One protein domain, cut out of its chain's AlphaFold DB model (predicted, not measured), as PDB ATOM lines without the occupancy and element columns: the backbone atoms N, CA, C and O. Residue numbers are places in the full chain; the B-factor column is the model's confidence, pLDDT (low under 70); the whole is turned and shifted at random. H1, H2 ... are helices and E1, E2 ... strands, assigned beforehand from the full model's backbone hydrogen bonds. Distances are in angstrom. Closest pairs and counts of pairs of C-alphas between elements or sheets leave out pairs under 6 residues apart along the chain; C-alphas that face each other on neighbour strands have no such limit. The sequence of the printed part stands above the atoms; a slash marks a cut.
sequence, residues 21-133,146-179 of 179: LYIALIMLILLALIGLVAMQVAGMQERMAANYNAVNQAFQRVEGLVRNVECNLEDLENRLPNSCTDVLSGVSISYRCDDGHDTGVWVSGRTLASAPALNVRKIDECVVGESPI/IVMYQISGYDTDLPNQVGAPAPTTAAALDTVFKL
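Overview. This is residues 21 to 133 and 146 to 179 of the 179 residues of the protein "Pilus assembly protein" of Xanthomonadaceae bacterium NML91-0213 (UniProt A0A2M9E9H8). One very long helix, H1, sticks out far at its first end as a bare arm, residues 21 to 50, and with its later part packs on one face of a small three-stranded sheet. The short helix H2 sits over the opposite face, and long loops lie round this small head. The printed part has 147 residues, in the order H1, H2, E1, E2, E3; the sheet runs E1, E2, E3, antiparallel, and the class is mixed. The whole is extended, with a radius of gyration of the C-alphas of 24.3 A and spans of 94 by 34 by 25 A.

Along the chain. H1, residues 21 to 77, begins with C-alpha 21 at (173.182, 94.936, 413.627) and is 82.9 A long. H2 is residues 103 to 108, 8.3 A. E1 is residues 117 to 122, 17.2 A; E2 is residues 148 to 156, 26.2 A; E3 is residues 170 to 178, 25.8 A, ending with C-alpha 178 at (162.435, 64.834, 343.747).

Arrangement. H1 is on the sheet at a height of 6.6 A, over E2 and E3, and runs slantwise to the strands, at 33 degrees to E3 on the local plane. E1 has 2 of its C-alphas, only just too few for H1 to be over it. The closest C-alphas of H1 and E2 are those of Ala 58 and Thr 156, 4.6 A apart. H2 is on the opposite face of the sheet from H1, at a height over the sheet of 9.0 A, and lies over E2; the closest C-alphas of H2 and E2 are those of Thr 103 and Ser 152, 6.7 A apart. E1 and E2 are antiparallel, with N 119 and O 152 2.9 A apart. E2 and E3 form a hairpin, with N 151 and O 175 2.8 A apart. In H1 and H2 every O i to N i+4 pair is within hydrogen-bond range.

Size, cuts and confidence. Without the free stretches, the body spans 41 by 32 by 24 A. Residues 134 to 145 are not printed, and C-alphas 133 and 146 are 18.2 A apart across the cut. The links H1 to H2 and E2 to E3 are long. Residues 127 to 133 have pLDDT under 70.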
ATOM      1  N   LEU A  21     171.995  95.177 414.453       88.06
ATOM      2  CA  LEU A  21     173.182  94.936 413.627       88.06
ATOM      3  C   LEU A  21     173.400  93.435 413.384       88.06
ATOM      4  O   LEU A  21     173.679  93.032 412.261       88.06
ATOM      5  N   TYR A  22     173.222  92.611 414.420       90.00
ATOM      6  CA  TYR A  22     173.338  91.156 414.309       90.00
ATOM      7  C   TYR A  22     172.296  90.570 413.357       90.00
ATOM      8  O   TYR A  22     172.641  89.794 412.471       90.00
ATOM      9  N   ILE A  23     171.032  90.973 413.505       92.56
ATOM     10  CA  ILE A  23     169.950  90.506 412.631       92.56
ATOM     11  C   ILE A  23     170.194  90.968 411.190       92.56
ATOM     12  O   ILE A  23     170.056  90.172 410.267       92.56
ATOM     13  N   ALA A  24     170.605  92.225 410.991       93.62
ATOM     14  CA  ALA A  24     170.925  92.751 409.666       93.62
ATOM     15  C   ALA A  24     172.065  91.969 408.997       93.62
ATOM     16  O   ALA A  24     171.973  91.653 407.815       93.62
ATOM     17  N   LEU A  25     173.109  91.610 409.749       95.06
ATOM     18  CA  LEU A  25     174.237  90.834 409.235       95.06
ATOM     19  C   LEU A  25     173.829  89.397 408.891       95.06
ATOM     20  O   LEU A  25     174.196  88.904 407.827       95.06
ATOM     21  N   ILE A  26     173.016  88.750 409.733       96.25
ATOM     22  CA  ILE A  26     172.449  87.426 409.433       96.25
ATOM     23  C   ILE A  26     171.627  87.493 408.142       96.25
ATOM     24  O   ILE A  26     171.841  86.687 407.244       96.25
ATOM     25  N   MET A  27     170.738  88.482 408.008       97.00
ATOM     26  CA  MET A  27     169.929  88.653 406.799       97.00
ATOM     27  C   MET A  27     170.781  88.921 405.556       97.00
ATOM     28  O   MET A  27     170.513  88.342 404.508       97.00
ATOM     29  N   LEU A  28     171.827  89.745 405.660       96.94
ATOM     30  CA  LEU A  28     172.745  90.010 404.550       96.94
ATOM     31  C   LEU A  28     173.452  88.725 404.105       96.94
ATOM     32  O   LEU A  28     173.483  88.436 402.912       96.94
ATOM     33  N   ILE A  29     173.952  87.921 405.049       97.62
ATOM     34  CA  ILE A  29     174.572  86.626 404.738       97.62
ATOM     35  C   ILE A  29     173.565  85.688 404.067       97.62
ATOM     36  O   ILE A  29     173.894  85.073 403.056       97.62
ATOM     37  N   LEU A  30     172.335  85.594 404.580       98.25
ATOM     38  CA  LEU A  30     171.298  84.754 403.977       98.25
ATOM     39  C   LEU A  30     170.993  85.184 402.536       98.25
ATOM     40  O   LEU A  30     170.967  84.341 401.644       98.25
ATOM     41  N   LEU A  31     170.832  86.486 402.290       97.62
ATOM     42  CA  LEU A  31     170.613  87.023 400.945       97.62
ATOM     43  C   LEU A  31     171.805  86.756 400.020       97.62
ATOM     44  O   LEU A  31     171.604  86.393 398.862       97.62
ATOM     45  N   ALA A  32     173.035  86.884 400.523       97.38
ATOM     46  CA  ALA A  32     174.237  86.579 399.756       97.38
ATOM     47  C   ALA A  32     174.293  85.094 399.356       97.38
ATOM     48  O   ALA A  32     174.557  84.782 398.197       97.38
ATOM     49  N   LEU A  33     173.985  84.176 400.279       98.00
ATOM     50  CA  LEU A  33     173.954  82.737 400.001       98.00
ATOM     51  C   LEU A  33     172.860  82.370 398.991       98.00
ATOM     52  O   LEU A  33     173.117  81.598 398.069       98.00
ATOM     53  N   ILE A  34     171.667  82.960 399.118       97.44
ATOM     54  CA  ILE A  34     170.585  82.784 398.140       97.44
ATOM     55  C   ILE A  34     171.027  83.300 396.764       97.44
ATOM     56  O   ILE A  34     170.817  82.622 395.760       97.44
ATOM     57  N   GLY A  35     171.688  84.461 396.718       97.38
ATOM     58  CA  GLY A  35     172.229  85.036 395.487       97.38
ATOM     59  C   GLY A  35     173.238  84.119 394.792       97.38
ATOM     60  O   GLY A  35     173.145  83.918 393.583       97.38
ATOM     61  N   LEU A  36     174.151  83.501 395.548       96.06
ATOM     62  CA  LEU A  36     175.126  82.552 394.998       96.06
ATOM     63  C   LEU A  36     174.452  81.324 394.377       96.06
ATOM     64  O   LEU A  36     174.801  80.933 393.265       96.06
ATOM     65  N   VAL A  37     173.468  80.734 395.062       96.69
ATOM     66  CA  VAL A  37     172.732  79.573 394.536       96.69
ATOM     67  C   VAL A  37     171.927  79.957 393.288       96.69
ATOM     68  O   VAL A  37     171.938  79.224 392.301       96.69
ATOM     69  N   ALA A  38     171.283  81.127 393.282       96.25
ATOM     70  CA  ALA A  38     170.544  81.614 392.116       96.25
ATOM     71  C   ALA A  38     171.451  81.791 390.882       96.25
ATOM     72  O   ALA A  38     171.077  81.387 389.781       96.25
ATOM     73  N   MET A  39     172.666  82.322 391.060       96.00
ATOM     74  CA  MET A  39     173.645  82.454 389.973       96.00
ATOM     75  C   MET A  39     174.110  81.099 389.428       96.00
ATOM     76  O   MET A  39     174.305  80.966 388.223       96.00
ATOM     77  N   GLN A  40     174.250  80.077 390.278       95.12
ATOM     78  CA  GLN A  40     174.595  78.725 389.821       95.12
ATOM     79  C   GLN A  40     173.520  78.149 388.892       95.12
ATOM     80  O   GLN A  40     173.845  77.578 387.851       95.12
ATOM     81  N   VAL A  41     172.242  78.335 389.238       94.69
ATOM     82  CA  VAL A  41     171.120  77.899 388.393       94.69
ATOM     83  C   VAL A  41     171.101  78.671 387.074       94.69
ATOM     84  O   VAL A  41     170.985  78.051 386.017       94.69
ATOM     85  N   ALA A  42     171.283  79.994 387.114       95.19
ATOM     86  CA  ALA A  42     171.363  80.819 385.909       95.19
ATOM     87  C   ALA A  42     172.511  80.377 384.984       95.19
ATOM     88  O   ALA A  42     172.308  80.229 383.782       95.19
ATOM     89  N   GLY A  43     173.686  80.062 385.538       96.69
ATOM     90  CA  GLY A  43     174.817  79.554 384.756       96.69
ATOM     91  C   GLY A  43     174.547  78.190 384.108       96.69
ATOM     92  O   GLY A  43     174.972  77.941 382.981       96.69
ATOM     93  N   MET A  44     173.803  77.301 384.775       96.25
ATOM     94  CA  MET A  44     173.376  76.032 384.169       96.25
ATOM     95  C   MET A  44     172.387  76.252 383.018       96.25
ATOM     96  O   MET A  44     172.496  75.593 381.984       96.25
ATOM     97  N   GLN A  45     171.457  77.197 383.172       95.75
ATOM     98  CA  GLN A  45     170.508  77.563 382.118       95.75
ATOM     99  C   GLN A  45     171.207  78.204 380.918       95.75
ATOM    100  O   GLN A  45     170.882  77.874 379.783       95.75
ATOM    101  N   GLU A  46     172.209  79.052 381.150       97.19
ATOM    102  CA  GLU A  46     173.012  79.655 380.084       97.19
ATOM    103  C   GLU A  46     173.775  78.594 379.283       97.19
ATOM    104  O   GLU A  46     173.727  78.593 378.056       97.19
ATOM    105  N   ARG A  47     174.409  77.626 379.959       95.69
ATOM    106  CA  ARG A  47     175.088  76.504 379.284       95.69
ATOM    107  C   ARG A  47     174.123  75.645 378.472       95.69
ATOM    108  O   ARG A  47     174.463  75.218 377.371       95.69
ATOM    109  N   MET A  48     172.923  75.400 378.997       96.06
ATOM    110  CA  MET A  48     171.881  74.669 378.274       96.06
ATOM    111  C   MET A  48     171.407  75.445 377.039       96.06
ATOM    112  O   MET A  48     171.304  74.863 375.960       96.06
ATOM    113  N   ALA A  49     171.173  76.753 377.173       97.12
ATOM    114  CA  ALA A  49     170.789  77.623 376.064       97.12
ATOM    115  C   ALA A  49     171.890  77.702 374.995       97.12
ATOM    116  O   ALA A  49     171.596  77.623 373.805       97.12
ATOM    117  N   ALA A  50     173.158  77.787 375.407       95.50
ATOM    118  CA  ALA A  50     174.301  77.780 374.501       95.50
ATOM    119  C   ALA A  50     174.392  76.471 373.702       95.50
ATOM    120  O   ALA A  50     174.555  76.517 372.485       95.50
ATOM    121  N   ASN A  51     174.215  75.317 374.356       94.88
ATOM    122  CA  ASN A  51     174.198  74.019 373.676       94.88
ATOM    123  C   ASN A  51     173.036  73.922 372.670       94.88
ATOM    124  O   ASN A  51     173.232  73.547 371.518       94.88
ATOM    125  N   TYR A  52     171.832  74.339 373.071       96.69
ATOM    126  CA  TYR A  52     170.672  74.347 372.176       96.69
ATOM    127  C   TYR A  52     170.896  75.234 370.942       96.69
ATOM    128  O   TYR A  52     170.581  74.842 369.819       96.69
ATOM    129  N   ASN A  53     171.495  76.411 371.134       96.94
ATOM    130  CA  ASN A  53     171.836  77.307 370.033       96.94
ATOM    131  C   ASN A  53     172.887  76.698 369.093       96.94
ATOM    132  O   ASN A  53     172.716  76.795 367.881       96.94
ATOM    133  N   ALA A  54     173.923  76.038 369.623       96.62
ATOM    134  CA  ALA A  54     174.953  75.385 368.810       96.62
ATOM    135  C   ALA A  54     174.372  74.256 367.938       96.62
ATOM    136  O   ALA A  54     174.651  74.194 366.741       96.62
ATOM    137  N   VAL A  55     173.495  73.414 368.500       96.69
ATOM    138  CA  VAL A  55     172.794  72.357 367.745       96.69
ATOM    139  C   VAL A  55     171.938  72.948 366.623       96.69
ATOM    140  O   VAL A  55     172.019  72.492 365.482       96.69
ATOM    141  N   ASN A  56     171.154  73.991 366.912       97.56
ATOM    142  CA  ASN A  56     170.323  74.642 365.895       97.56
ATOM    143  C   ASN A  56     171.161  75.291 364.793       97.56
ATOM    144  O   ASN A  56     170.787  75.233 363.625       97.56
ATOM    145  N   GLN A  57     172.294  75.895 365.151       97.62
ATOM    146  CA  GLN A  57     173.191  76.512 364.183       97.62
ATOM    147  C   GLN A  57     173.818  75.465 363.257       97.62
ATOM    148  O   GLN A  57     173.845  75.675 362.047       97.62
ATOM    149  N   ALA A  58     174.252  74.322 363.797       97.25
ATOM    150  CA  ALA A  58     174.731  73.206 362.984       97.25
ATOM    151  C   ALA A  58     173.636  72.718 362.020       97.25
ATOM    152  O   ALA A  58     173.887  72.560 360.829       97.25
ATOM    153  N   PHE A  59     172.399  72.559 362.505       97.56
ATOM    154  CA  PHE A  59     171.268  72.133 361.677       97.56
ATOM    155  C   PHE A  59     170.962  73.111 360.534       97.56
ATOM    156  O   PHE A  59     170.908  72.697 359.380       97.56
ATOM    157  N   GLN A  60     170.818  74.407 360.834       97.19
ATOM    158  CA  GLN A  60     170.526  75.442 359.830       97.19
ATOM    159  C   GLN A  60     171.591  75.506 358.738       97.19
ATOM    160  O   GLN A  60     171.298  75.797 357.581       97.19
ATOM    161  N   ARG A  61     172.844  75.233 359.097       96.31
ATOM    162  CA  ARG A  61     173.938  75.225 358.137       96.31
ATOM    163  C   ARG A  61     173.924  74.020 357.222       96.31
ATOM    164  O   ARG A  61     174.090  74.197 356.018       96.31
ATOM    165  N   VAL A  62     173.683  72.825 357.761       97.06
ATOM    166  CA  VAL A  62     173.486  71.644 356.914       97.06
ATOM    167  C   VAL A  62     172.252  71.828 356.037       97.06
ATOM    168  O   VAL A  62     172.295  71.469 354.868       97.06
ATOM    169  N   GLU A  63     171.177  72.428 356.552       97.00
ATOM    170  CA  GLU A  63     169.998  72.733 355.741       97.00
ATOM    171  C   GLU A  63     170.372  73.678 354.595       97.00
ATOM    172  O   GLU A  63     170.111  73.361 353.440       97.00
ATOM    173  N   GLY A  64     171.065  74.782 354.877       95.50
ATOM    174  CA  GLY A  64     171.561  75.690 353.842       95.50
ATOM    175  C   GLY A  64     172.466  74.991 352.820       95.50
ATOM    176  O   GLY A  64     172.356  75.244 351.622       95.50
ATOM    177  N   LEU A  65     173.329  74.079 353.269       94.88
ATOM    178  CA  LEU A  65     174.182  73.263 352.407       94.88
ATOM    179  C   LEU A  65     173.346  72.373 351.472       94.88
ATOM    180  O   LEU A  65     173.545  72.410 350.259       94.88
ATOM    181  N   VAL A  66     172.385  71.623 352.019       95.88
ATOM    182  CA  VAL A  66     171.489  70.736 351.260       95.88
ATOM    183  C   VAL A  66     170.617  71.535 350.290       95.88
ATOM    184  O   VAL A  66     170.522  71.152 349.130       95.88
ATOM    185  N   ARG A  67     170.073  72.690 350.694       95.31
ATOM    186  CA  ARG A  67     169.296  73.575 349.805       95.31
ATOM    187  C   ARG A  67     170.097  74.063 348.601       95.31
ATOM    188  O   ARG A  67     169.575  74.095 347.491       95.31
ATOM    189  N   ASN A  68     171.368  74.419 348.795       94.88
ATOM    190  CA  ASN A  68     172.225  74.780 347.667       94.88
ATOM    191  C   ASN A  68     172.481  73.574 346.751       94.88
ATOM    192  O   ASN A  68     172.541  73.741 345.538       94.88
ATOM    193  N   VAL A  69     172.614  72.361 347.298       95.25
ATOM    194  CA  VAL A  69     172.743  71.137 346.490       95.25
ATOM    195  C   VAL A  69     171.476  70.868 345.679       95.25
ATOM    196  O   VAL A  69     171.594  70.642 344.481       95.25
ATOM    197  N   GLU A  70     170.290  70.943 346.287       94.31
ATOM    198  CA  GLU A  70     169.000  70.799 345.591       94.31
ATOM    199  C   GLU A  70     168.909  71.757 344.396       94.31
ATOM    200  O   GLU A  70     168.626  71.324 343.283       94.31
ATOM    201  N   CYS A  71     169.261  73.030 344.602       93.81
ATOM    202  CA  CYS A  71     169.279  74.020 343.528       93.81
ATOM    203  C   CYS A  71     170.297  73.691 342.421       93.81
ATOM    204  O   CYS A  71     169.966  73.740 341.240       93.81
ATOM    205  N   ASN A  72     171.527  73.294 342.777       93.25
ATOM    206  CA  ASN A  72     172.523  72.890 341.778       93.25
ATOM    207  C   ASN A  72     172.065  71.651 340.978       93.25
ATOM    208  O   ASN A  72     172.393  71.530 339.800       93.25
ATOM    209  N   LEU A  73     171.334  70.721 341.605       92.38
ATOM    210  CA  LEU A  73     170.776  69.542 340.933       92.38
ATOM    211  C   LEU A  73     169.619  69.911 339.996       92.38
ATOM    212  O   LEU A  73     169.526  69.346 338.909       92.38
ATOM    213  N   GLU A  74     168.778  70.869 340.386       91.94
ATOM    214  CA  GLU A  74     167.731  71.426 339.524       91.94
ATOM    215  C   GLU A  74     168.331  72.126 338.295       91.94
ATOM    216  O   GLU A  74     167.917  71.849 337.168       91.94
ATOM    217  N   ASP A  75     169.354  72.964 338.486       91.38
ATOM    218  CA  ASP A  75     170.066  73.619 337.384       91.38
ATOM    219  C   ASP A  75     170.756  72.595 336.467       91.38
ATOM    220  O   ASP A  75     170.703  72.720 335.239       91.38
ATOM    221  N   LEU A  76     171.360  71.550 337.045       88.56
ATOM    222  CA  LEU A  76     172.006  70.465 336.305       88.56
ATOM    223  C   LEU A  76     171.014  69.705 335.414       88.56
ATOM    224  O   LEU A  76     171.300  69.492 334.233       88.56
ATOM    225  N   GLU A  77     169.861  69.306 335.956       88.44
ATOM    226  CA  GLU A  77     168.843  68.557 335.207       88.44
ATOM    227  C   GLU A  77     168.200  69.430 334.117       88.44
ATOM    228  O   GLU A  77     168.064  69.009 332.965       88.44
ATOM    229  N   ASN A  78     167.905  70.695 334.435       89.12
ATOM    230  CA  ASN A  78     167.320  71.649 333.491       89.12
ATOM    231  C   ASN A  78     168.334  72.238 332.492       89.12
ATOM    232  O   ASN A  78     167.953  73.033 331.628       89.12
ATOM    233  N   ARG A  79     169.617  71.851 332.572       89.00
ATOM    234  CA  ARG A  79     170.725  72.405 331.768       89.00
ATOM    235  C   ARG A  79     170.806  73.938 331.840       89.00
ATOM    236  O   ARG A  79     171.123  74.600 330.848       89.00
ATOM    237  N   LEU A  80     170.506  74.496 333.007       88.81
ATOM    238  CA  LEU A  80     170.587  75.923 333.293       88.81
ATOM    239  C   LEU A  80     172.009  76.299 333.745       88.81
ATOM    240  O   LEU A  80     172.760  75.450 334.232       88.81
ATOM    241  N   PRO A  81     172.433  77.562 333.561       86.12
ATOM    242  CA  PRO A  81     173.653  78.053 334.195       86.12
ATOM    243  C   PRO A  81     173.498  78.029 335.721       86.12
ATOM    244  O   PRO A  81     172.406  78.299 336.210       86.12
ATOM    245  N   ASN A  82     174.587  77.773 336.458       82.25
ATOM    246  CA  ASN A  82     174.543  77.728 337.921       82.25
ATOM    247  C   ASN A  82     174.034  79.061 338.495       82.25
ATOM    248  O   ASN A  82     174.704  80.094 338.392       82.25
ATOM    249  N   SER A  83     172.834  79.017 339.064       86.94
ATOM    250  CA  SER A  83     172.121  80.143 339.659       86.94
ATOM    251  C   SER A  83     172.291  80.218 341.180       86.94
ATOM    252  O   SER A  83     171.909  81.213 341.801       86.94
ATOM    253  N   CYS A  84     172.914  79.199 341.774       88.31
ATOM    254  CA  CYS A  84     173.091  79.025 343.208       88.31
ATOM    255  C   CYS A  84     174.570  79.002 343.615       88.31
ATOM    256  O   CYS A  84     175.483  79.141 342.803       88.31
ATOM    257  N   THR A  85     174.830  78.895 344.921       87.94
ATOM    258  CA  THR A  85     176.210  78.727 345.392       87.94
ATOM    259  C   THR A  85     176.709  77.377 344.900       87.94
ATOM    260  O   THR A  85     176.076  76.360 345.183       87.94
ATOM    261  N   ASP A  86     177.826  77.349 344.178       83.31
ATOM    262  CA  ASP A  86     178.392  76.092 343.699       83.31
ATOM    263  C   ASP A  86     178.962  75.286 344.872       83.31
ATOM    264  O   ASP A  86     179.957  75.670 345.490       83.31
ATOM    265  N   VAL A  87     178.295  74.179 345.196       84.81
ATOM    266  CA  VAL A  87     178.710  73.233 346.245       84.81
ATOM    267  C   VAL A  87     179.039  71.858 345.655       84.81
ATOM    268  O   VAL A  87     179.500  70.963 346.363       84.81
ATOM    269  N   LEU A  88     178.808  71.665 344.352       81.69
ATOM    270  CA  LEU A  88     179.024  70.386 343.677       81.69
ATOM    271  C   LEU A  88     180.388  70.298 342.988       81.69
ATOM    272  O   LEU A  88     180.794  69.193 342.624       81.69
ATOM    273  N   SER A  89     181.134  71.400 342.838       76.38
ATOM    274  CA  SER A  89     182.494  71.389 342.280       76.38
ATOM    275  C   SER A  89     183.492  70.673 343.204       76.38
ATOM    276  O   SER A  89     184.242  71.261 343.976       76.38
ATOM    277  N   GLY A  90     183.491  69.343 343.122       71.31
ATOM    278  CA  GLY A  90     184.300  68.438 343.942       71.31
ATOM    279  C   GLY A  90     183.524  67.238 344.487       71.31
ATOM    280  O   GLY A  90     184.135  66.319 345.028       71.31
ATOM    281  N   VAL A  91     182.199  67.215 344.318       84.06
ATOM    282  CA  VAL A  91     181.328  66.114 344.739       84.06
ATOM    283  C   VAL A  91     180.930  65.295 343.515       84.06
ATOM    284  O   VAL A  91     180.354  65.809 342.562       84.06
ATOM    285  N   SER A  92     181.226  63.996 343.530       83.62
ATOM    286  CA  SER A  92     180.757  63.068 342.499       83.62
ATOM    287  C   SER A  92     179.362  62.552 342.844       83.62
ATOM    288  O   SER A  92     179.179  61.968 343.912       83.62
ATOM    289  N   ILE A  93     178.408  62.705 341.925       90.62
ATOM    290  CA  ILE A  93     177.081  62.088 342.041       90.62
ATOM    291  C   ILE A  93     177.214  60.583 341.759       90.62
ATOM    292  O   ILE A  93     177.699  60.191 340.695       90.62
ATOM    293  N   SER A  94     176.806  59.737 342.709       89.50
ATOM    294  CA  SER A  94     176.727  58.283 342.506       89.50
ATOM    295  C   SER A  94     175.454  57.936 341.740       89.50
ATOM    296  O   SER A  94     174.369  58.345 342.135       89.50
ATOM    297  N   TYR A  95     175.579  57.151 340.675       86.00
ATOM    298  CA  TYR A  95     174.449  56.607 339.907       86.00
ATOM    299  C   TYR A  95     174.228  55.114 340.201       86.00
ATOM    300  O   TYR A  95     173.540  54.420 339.462       86.00
ATOM    301  N   ARG A  96     174.897  54.570 341.230       84.19
ATOM    302  CA  ARG A  96     174.841  53.144 341.569       84.19
ATOM    303  C   ARG A  96     173.877  52.908 342.724       84.19
ATOM    304  O   ARG A  96     174.060  53.455 343.803       84.19
ATOM    305  N   CYS A  97     172.921  52.010 342.511       79.25
ATOM    306  CA  CYS A  97     171.933  51.634 343.522       79.25
ATOM    307  C   CYS A  97     172.482  50.726 344.629       79.25
ATOM    308  O   CYS A  97     172.012  50.785 345.761       79.25
ATOM    309  N   ASP A  98     173.488  49.914 344.307       81.62
ATOM    310  CA  ASP A  98     174.141  48.975 345.224       81.62
ATOM    311  C   ASP A  98     175.578  49.432 345.523       81.62
ATOM    312  O   ASP A  98     176.563  48.797 345.152       81.62
ATOM    313  N   ASP A  99     175.710  50.624 346.105       81.56
ATOM    314  CA  ASP A  99     176.985  51.162 346.605       81.56
ATOM    315  C   ASP A  99     177.146  50.977 348.128       81.56
ATOM    316  O   ASP A  99     178.139  51.421 348.704       81.56
ATOM    317  N   GLY A 100     176.187  50.304 348.778       84.06
ATOM    318  CA  GLY A 100     176.201  50.035 350.218       84.06
ATOM    319  C   GLY A 100     176.135  51.290 351.095       84.06
ATOM    320  O   GLY A 100     176.507  51.223 352.267       84.06
ATOM    321  N   HIS A 101     175.712  52.436 350.549       89.44
ATOM    322  CA  HIS A 101     175.642  53.687 351.303       89.44
ATOM    323  C   HIS A 101     174.541  53.638 352.366       89.44
ATOM    324  O   HIS A 101     173.354  53.557 352.054       89.44
ATOM    325  N   ASP A 102     174.954  53.747 353.627       91.62
ATOM    326  CA  ASP A 102     174.094  53.971 354.784       91.62
ATOM    327  C   ASP A 102     174.493  55.299 355.426       91.62
ATOM    328  O   ASP A 102     175.668  55.533 355.727       91.62
ATOM    329  N   THR A 103     173.524  56.189 355.628       91.81
ATOM    330  CA  THR A 103     173.807  57.529 356.143       91.81
ATOM    331  C   THR A 103     174.289  57.515 357.580       91.81
ATOM    332  O   THR A 103     175.183  58.288 357.912       91.81
ATOM    333  N   GLY A 104     173.799  56.600 358.416       93.88
ATOM    334  CA  GLY A 104     174.279  56.432 359.784       93.88
ATOM    335  C   GLY A 104     175.755  56.033 359.825       93.88
ATOM    336  O   GLY A 104     176.550  56.668 360.520       93.88
ATOM    337  N   VAL A 105     176.148  55.034 359.031       94.94
ATOM    338  CA  VAL A 105     177.544  54.587 358.910       94.94
ATOM    339  C   VAL A 105     178.413  55.689 358.302       94.94
ATOM    340  O   VAL A 105     179.482  55.993 358.839       94.94
ATOM    341  N   TRP A 106     177.949  56.343 357.237       94.06
ATOM    342  CA  TRP A 106     178.662  57.440 356.580       94.06
ATOM    343  C   TRP A 106     178.900  58.630 357.521       94.06
ATOM    344  O   TRP A 106     180.013  59.159 357.545       94.06
ATOM    345  N   VAL A 107     177.900  59.017 358.327       95.50
ATOM    346  CA  VAL A 107     178.019  60.065 359.357       95.50
ATOM    347  C   VAL A 107     178.936  59.616 360.494       95.50
ATOM    348  O   VAL A 107     179.737  60.415 360.969       95.50
ATOM    349  N   SER A 108     178.883  58.348 360.913       94.25
ATOM    350  CA  SER A 108     179.712  57.842 362.021       94.25
ATOM    351  C   SER A 108     181.219  57.918 361.747       94.25
ATOM    352  O   SER A 108     182.013  58.022 362.681       94.25
ATOM    353  N   GLY A 109     181.622  57.916 360.472       94.12
ATOM    354  CA  GLY A 109     183.008  58.124 360.047       94.12
ATOM    355  C   GLY A 109     183.439  59.595 359.975       94.12
ATOM    356  O   GLY A 109     184.591  59.873 359.634       94.12
ATOM    357  N   ARG A 110     182.541  60.550 360.254       94.88
ATOM    358  CA  ARG A 110     182.825  61.989 360.189       94.88
ATOM    359  C   ARG A 110     183.374  62.511 361.505       94.88
ATOM    360  O   ARG A 110     183.012  62.082 362.595       94.88
ATOM    361  N   THR A 111     184.254  63.492 361.382       94.31
ATOM    362  CA  THR A 111     184.746  64.292 362.504       94.31
ATOM    363  C   THR A 111     184.301  65.737 362.332       94.31
ATOM    364  O   THR A 111     183.956  66.171 361.230       94.31
ATOM    365  N   LEU A 112     184.358  66.523 363.404       93.31
ATOM    366  CA  LEU A 112     184.137  67.972 363.346       93.31
ATOM    367  C   LEU A 112     185.042  68.657 362.299       93.31
ATOM    368  O   LEU A 112     184.615  69.578 361.617       93.31
ATOM    369  N   ALA A 113     186.260  68.141 362.102       90.56
ATOM    370  CA  ALA A 113     187.211  68.643 361.112       90.56
ATOM    371  C   ALA A 113     186.912  68.202 359.665       90.56
ATOM    372  O   ALA A 113     187.553  68.683 358.735       90.56
ATOM    373  N   SER A 114     185.976  67.272 359.461       90.06
ATOM    374  CA  SER A 114     185.570  66.816 358.125       90.06
ATOM    375  C   SER A 114     184.400  67.609 357.538       90.06
ATOM    376  O   SER A 114     183.996  67.330 356.414       90.06
ATOM    377  N   ALA A 115     183.849  68.567 358.290       92.50
ATOM    378  CA  ALA A 115     182.811  69.468 357.808       92.50
ATOM    379  C   ALA A 115     183.392  70.597 356.925       92.50
ATOM    380  O   ALA A 115     184.474  71.106 357.249       92.50
ATOM    381  N   PRO A 116     182.673  71.034 355.869       93.19
ATOM    382  CA  PRO A 116     181.429  70.445 355.360       93.19
ATOM    383  C   PRO A 116     181.693  69.176 354.529       93.19
ATOM    384  O   PRO A 116     182.693  69.082 353.820       93.19
ATOM    385  N   ALA A 117     180.776  68.207 354.585       93.25
ATOM    386  CA  ALA A 117     180.825  66.989 353.780       93.25
ATOM    387  C   ALA A 117     179.473  66.698 353.123       93.25
ATOM    388  O   ALA A 117     178.415  66.887 353.720       93.25
ATOM    389  N   LEU A 118     179.532  66.195 351.890       94.81
ATOM    390  CA  LEU A 118     178.374  65.888 351.061       94.81
ATOM    391  C   LEU A 118     178.516  64.512 350.419       94.81
ATOM    392  O   LEU A 118     179.608  64.103 350.022       94.81
ATOM    393  N   ASN A 119     177.393  63.820 350.299       93.62
ATOM    394  CA  ASN A 119     177.230  62.652 349.453       93.62
ATOM    395  C   ASN A 119     175.903  62.793 348.703       93.62
ATOM    396  O   ASN A 119     174.869  63.048 349.317       93.62
ATOM    397  N   VAL A 120     175.956  62.673 347.377       94.06
ATOM    398  CA  VAL A 120     174.787  62.796 346.506       94.06
ATOM    399  C   VAL A 120     174.674  61.533 345.671       94.06
ATOM    400  O   VAL A 120     175.633  61.122 345.011       94.06
ATOM    401  N   ARG A 121     173.489  60.926 345.683       91.62
ATOM    402  CA  ARG A 121     173.181  59.700 344.947       91.62
ATOM    403  C   ARG A 121     171.935  59.934 344.114       91.62
ATOM    404  O   ARG A 121     170.938  60.417 344.637       91.62
ATOM    405  N   LYS A 122     171.974  59.588 342.835       90.38
ATOM    406  CA  LYS A 122     170.786  59.533 341.989       90.38
ATOM    407  C   LYS A 122     170.131  58.165 342.192       90.38
ATOM    408  O   LYS A 122     170.794  57.143 342.039       90.38
ATOM    409  N   ILE A 123     168.872  58.165 342.624       87.50
ATOM    410  CA  ILE A 123     168.147  56.967 343.083       87.50
ATOM    411  C   ILE A 123     166.861  56.688 342.297       87.50
ATOM    412  O   ILE A 123     166.066  55.840 342.703       87.50
ATOM    413  N   ASP A 124     166.646  57.384 341.184       82.12
ATOM    414  CA  ASP A 124     165.494  57.189 340.300       82.12
ATOM    415  C   ASP A 124     165.385  55.752 339.771       82.12
ATOM    416  O   ASP A 124     164.290  55.204 339.717       82.12
ATOM    417  N   GLU A 125     166.511  55.108 339.463       73.69
ATOM    418  CA  GLU A 125     166.550  53.714 338.994       73.69
ATOM    419  C   GLU A 125     166.598  52.674 340.133       73.69
ATOM    420  O   GLU A 125     166.518  51.468 339.887       73.69
ATOM    421  N   CYS A 126     166.714  53.123 341.389       75.56
ATOM    422  CA  CYS A 126     166.960  52.261 342.550       75.56
ATOM    423  C   CYS A 126     165.689  51.800 343.272       75.56
ATOM    424  O   CYS A 126     165.751  50.923 344.140       75.56
ATOM    425  N   VAL A 127     164.530  52.369 342.935       67.50
ATOM    426  CA  VAL A 127     163.242  51.964 343.505       67.50
ATOM    427  C   VAL A 127     162.740  50.717 342.771       67.50
ATOM    428  O   VAL A 127     162.329  50.761 341.613       67.50
ATOM    429  N   VAL A 128     162.790  49.573 343.460       58.78
ATOM    430  CA  VAL A 128     162.389  48.261 342.924       58.78
ATOM    431  C   VAL A 128     160.900  48.277 342.555       58.78
ATOM    432  O   VAL A 128     160.038  48.317 343.430       58.78
ATOM    433  N   GLY A 129     160.607  48.235 341.253       54.47
ATOM    434  CA  GLY A 129     159.244  48.247 340.706       54.47
ATOM    435  C   GLY A 129     159.106  48.971 339.363       54.47
ATOM    436  O   GLY A 129     158.165  48.681 338.630       54.47
ATOM    437  N   GLU A 130     160.060  49.844 339.017       52.53
ATOM    438  CA  GLU A 130     160.082  50.586 337.741       52.53
ATOM    439  C   GLU A 130     161.301  50.269 336.858       52.53
ATOM    440  O   GLU A 130     161.357  50.695 335.706       52.53
ATOM    441  N   SER A 131     162.263  49.473 337.339       49.41
ATOM    442  CA  SER A 131     163.419  49.060 336.536       49.41
ATOM    443  C   SER A 131     162.969  48.129 335.393       49.41
ATOM    444  O   SER A 131     162.404  47.060 335.667       49.41
ATOM    445  N   PRO A 132     163.230  48.454 334.112       52.06
ATOM    446  CA  PRO A 132     162.991  47.520 333.024       52.06
ATOM    447  C   PRO A 132     163.879  46.296 333.243       52.06
ATOM    448  O   PRO A 132     165.090  46.421 333.414       52.06
ATOM    449  N   ILE A 133     163.305  45.094 333.205       53.47
ATOM    450  CA  ILE A 133     164.037  43.819 333.320       53.47
ATOM    451  C   ILE A 133     164.832  43.524 332.020       53.47
ATOM    452  O   ILE A 133     164.874  42.395 331.536       53.47
ATOM    453  N   ILE A 146     160.392  60.402 336.793       74.75
ATOM    454  CA  ILE A 146     160.633  61.016 338.087       74.75
ATOM    455  C   ILE A 146     162.133  60.930 338.371       74.75
ATOM    456  O   ILE A 146     162.668  59.834 338.523       74.75
ATOM    457  N   VAL A 147     162.797  62.077 338.502       86.19
ATOM    458  CA  VAL A 147     164.207  62.133 338.902       86.19
ATOM    459  C   VAL A 147     164.277  62.321 340.414       86.19
ATOM    460  O   VAL A 147     163.739  63.285 340.958       86.19
ATOM    461  N   MET A 148     164.927  61.383 341.105       89.06
ATOM    462  CA  MET A 148     165.115  61.422 342.555       89.06
ATOM    463  C   MET A 148     166.591  61.376 342.916       89.06
ATOM    464  O   MET A 148     167.348  60.549 342.406       89.06
ATOM    465  N   TYR A 149     166.971  62.224 343.862       92.38
ATOM    466  CA  TYR A 149     168.290  62.266 344.464       92.38
ATOM    467  C   TYR A 149     168.176  62.022 345.965       92.38
ATOM    468  O   TYR A 149     167.336  62.613 346.634       92.38
ATOM    469  N   GLN A 150     169.041  61.176 346.508       93.44
ATOM    470  CA  GLN A 150     169.321  61.140 347.934       93.44
ATOM    471  C   GLN A 150     170.513  62.058 348.209       93.44
ATOM    472  O   GLN A 150     171.578  61.906 347.605       93.44
ATOM    473  N   ILE A 151     170.329  63.008 349.120       95.31
ATOM    474  CA  ILE A 151     171.333  63.992 349.508       95.31
ATOM    475  C   ILE A 151     171.611  63.808 350.994       95.31
ATOM    476  O   ILE A 151     170.754  64.091 351.835       95.31
ATOM    477  N   SER A 152     172.829  63.376 351.308       95.56
ATOM    478  CA  SER A 152     173.326  63.261 352.675       95.56
ATOM    479  C   SER A 152     174.357  64.363 352.929       95.56
ATOM    480  O   SER A 152     175.439  64.372 352.335       95.56
ATOM    481  N   GLY A 153     174.022  65.311 353.801       95.81
ATOM    482  CA  GLY A 153     174.875  66.429 354.190       95.81
ATOM    483  C   GLY A 153     175.333  66.344 355.642       95.81
ATOM    484  O   GLY A 153     174.611  65.854 356.509       95.81
ATOM    485  N   TYR A 154     176.539  66.841 355.905       96.31
ATOM    486  CA  TYR A 154     177.134  66.947 357.234       96.31
ATOM    487  C   TYR A 154     177.885  68.276 357.361       96.31
ATOM    488  O   TYR A 154     178.732  68.603 356.528       96.31
ATOM    489  N   ASP A 155     177.599  69.035 358.413       96.25
ATOM    490  CA  ASP A 155     178.228  70.325 358.714       96.25
ATOM    491  C   ASP A 155     178.172  70.591 360.226       96.25
ATOM    492  O   ASP A 155     177.518  69.879 360.997       96.25
ATOM    493  N   THR A 156     178.898  71.614 360.657       96.88
ATOM    494  CA  THR A 156     179.075  71.997 362.057       96.88
ATOM    495  C   THR A 156     178.457  73.345 362.389       96.88
ATOM    496  O   THR A 156     178.124  74.128 361.506       96.88
ATOM    497  N   ASP A 157     178.329  73.645 363.682       96.25
ATOM    498  CA  ASP A 157     177.879  74.944 364.199       96.25
ATOM    499  C   ASP A 157     178.737  76.110 363.672       96.25
ATOM    500  O   ASP A 157     178.220  77.139 363.224       96.25
ATOM    501  N   LEU A 158     180.058  75.920 363.630       94.12
ATOM    502  CA  LEU A 158     181.031  76.922 363.187       94.12
ATOM    503  C   LEU A 158     181.802  76.496 361.932       94.12
ATOM    504  O   LEU A 158     181.902  75.306 361.634       94.12
ATOM    505  N   PRO A 159     182.254  77.461 361.101       88.75
ATOM    506  CA  PRO A 159     182.890  77.136 359.837       88.75
ATOM    507  C   PRO A 159     184.294  76.630 360.122       88.75
ATOM    508  O   PRO A 159     185.044  77.242 360.881       88.75
ATOM    509  N   ASN A 160     184.648  75.509 359.506       85.56
ATOM    510  CA  ASN A 160     185.939  74.868 359.692       85.56
ATOM    511  C   ASN A 160     187.009  75.578 358.842       85.56
ATOM    512  O   ASN A 160     187.427  75.106 357.787       85.56
ATOM    513  N   GLN A 161     187.353  76.794 359.265       86.31
ATOM    514  CA  GLN A 161     188.205  77.742 358.551       86.31
ATOM    515  C   GLN A 161     189.378  78.154 359.447       86.31
ATOM    516  O   GLN A 161     189.239  78.286 360.665       86.31
ATOM    517  N   VAL A 162     190.545  78.395 358.848       85.12
ATOM    518  CA  VAL A 162     191.740  78.819 359.590       85.12
ATOM    519  C   VAL A 162     191.485  80.180 360.245       85.12
ATOM    520  O   VAL A 162     191.155  81.149 359.568       85.12
ATOM    521  N   GLY A 163     191.654  80.257 361.566       85.56
ATOM    522  CA  GLY A 163     191.422  81.480 362.345       85.56
ATOM    523  C   GLY A 163     189.999  81.634 362.894       85.56
ATOM    524  O   GLY A 163     189.750  82.585 363.633       85.56
ATOM    525  N   ALA A 164     189.088  80.704 362.593       86.06
ATOM    526  CA  ALA A 164     187.799  80.602 363.271       86.06
ATOM    527  C   ALA A 164     187.910  79.729 364.541       86.06
ATOM    528  O   ALA A 164     188.792  78.866 364.621       86.06
ATOM    529  N   PRO A 165     187.038  79.925 365.549       89.81
ATOM    530  CA  PRO A 165     186.947  79.004 366.674       89.81
ATOM    531  C   PRO A 165     186.593  77.595 366.192       89.81
ATOM    532  O   PRO A 165     185.827  77.431 365.241       89.81
ATOM    533  N   ALA A 166     187.142  76.583 366.864       90.56
ATOM    534  CA  ALA A 166     186.847  75.197 366.531       90.56
ATOM    535  C   ALA A 166     185.347  74.904 366.733       90.56
ATOM    536  O   ALA A 166     184.787  75.325 367.752       90.56
ATOM    537  N   PRO A 167     184.704  74.181 365.801       94.62
ATOM    538  CA  PRO A 167     183.325  73.750 365.970       94.62
ATOM    539  C   PRO A 167     183.178  72.824 367.177       94.62
ATOM    540  O   PRO A 167     184.101  72.089 367.537       94.62
ATOM    541  N   THR A 168     182.002  72.856 367.793       94.06
ATOM    542  CA  THR A 168     181.694  72.067 368.997       94.06
ATOM    543  C   THR A 168     180.612  71.031 368.751       94.06
ATOM    544  O   THR A 168     180.557  70.018 369.446       94.06
ATOM    545  N   THR A 169     179.769  71.278 367.751       95.50
ATOM    546  CA  THR A 169     178.568  70.500 367.474       95.50
ATOM    547  C   THR A 169     178.456  70.262 365.977       95.50
ATOM    548  O   THR A 169     178.819  71.117 365.171       95.50
ATOM    549  N   ALA A 170     177.939  69.099 365.598       95.94
ATOM    550  CA  ALA A 170     177.649  68.759 364.214       95.94
ATOM    551  C   ALA A 170     176.198  68.324 364.058       95.94
ATOM    552  O   ALA A 170     175.585  67.812 364.996       95.94
ATOM    553  N   ALA A 171     175.685  68.495 362.849       96.38
ATOM    554  CA  ALA A 171     174.423  67.933 362.417       96.38
ATOM    555  C   ALA A 171     174.637  67.162 361.113       96.38
ATOM    556  O   ALA A 171     175.577  67.417 360.357       96.38
ATOM    557  N   ALA A 172     173.745  66.216 360.855       96.50
ATOM    558  CA  ALA A 172     173.650  65.544 359.575       96.50
ATOM    559  C   ALA A 172     172.196  65.565 359.115       96.50
ATOM    560  O   ALA A 172     171.281  65.433 359.930       96.50
ATOM    561  N   LEU A 173     172.002  65.729 357.814       96.75
ATOM    562  CA  LEU A 173     170.702  65.672 357.165       96.75
ATOM    563  C   LEU A 173     170.784  64.659 356.038       96.75
ATOM    564  O   LEU A 173     171.715  64.697 355.239       96.75
ATOM    565  N   ASP A 174     169.803  63.771 355.980       95.50
ATOM    566  CA  ASP A 174     169.579  62.894 354.841       95.50
ATOM    567  C   ASP A 174     168.198  63.202 354.284       95.50
ATOM    568  O   ASP A 174     167.205  63.201 355.016       95.50
ATOM    569  N   THR A 175     168.148  63.532 353.003       95.19
ATOM    570  CA  THR A 175     166.928  63.979 352.338       95.19
ATOM    571  C   THR A 175     166.795  63.283 350.998       95.19
ATOM    572  O   THR A 175     167.790  62.959 350.350       95.19
ATOM    573  N   VAL A 176     165.552  63.049 350.584       93.69
ATOM    574  CA  VAL A 176     165.238  62.616 349.226       93.69
ATOM    575  C   VAL A 176     164.605  63.797 348.514       93.69
ATOM    576  O   VAL A 176     163.526  64.253 348.892       93.69
ATOM    577  N   PHE A 177     165.297  64.287 347.499       93.38
ATOM    578  CA  PHE A 177     164.858  65.375 346.650       93.38
ATOM    579  C   PHE A 177     164.318  64.809 345.342       93.38
ATOM    580  O   PHE A 177     164.971  64.002 344.682       93.38
ATOM    581  N   LYS A 178     163.105  65.219 344.984       90.75
ATOM    582  CA  LYS A 178     162.435  64.834 343.747       90.75
ATOM    583  C   LYS A 178     162.250  66.082 342.892       90.75
ATOM    584  O   LYS A 178     161.722  67.070 343.401       90.75
ATOM    585  N   LEU A 179     162.649  65.986 341.629       85.50
ATOM    586  CA  LEU A 179     162.383  66.977 340.585       85.50
ATOM    587  C   LEU A 179     161.030  66.714 339.906       85.50
ATOM    588  O   LEU A 179     160.587  65.535 339.877       85.50
TER     589      LEU A 179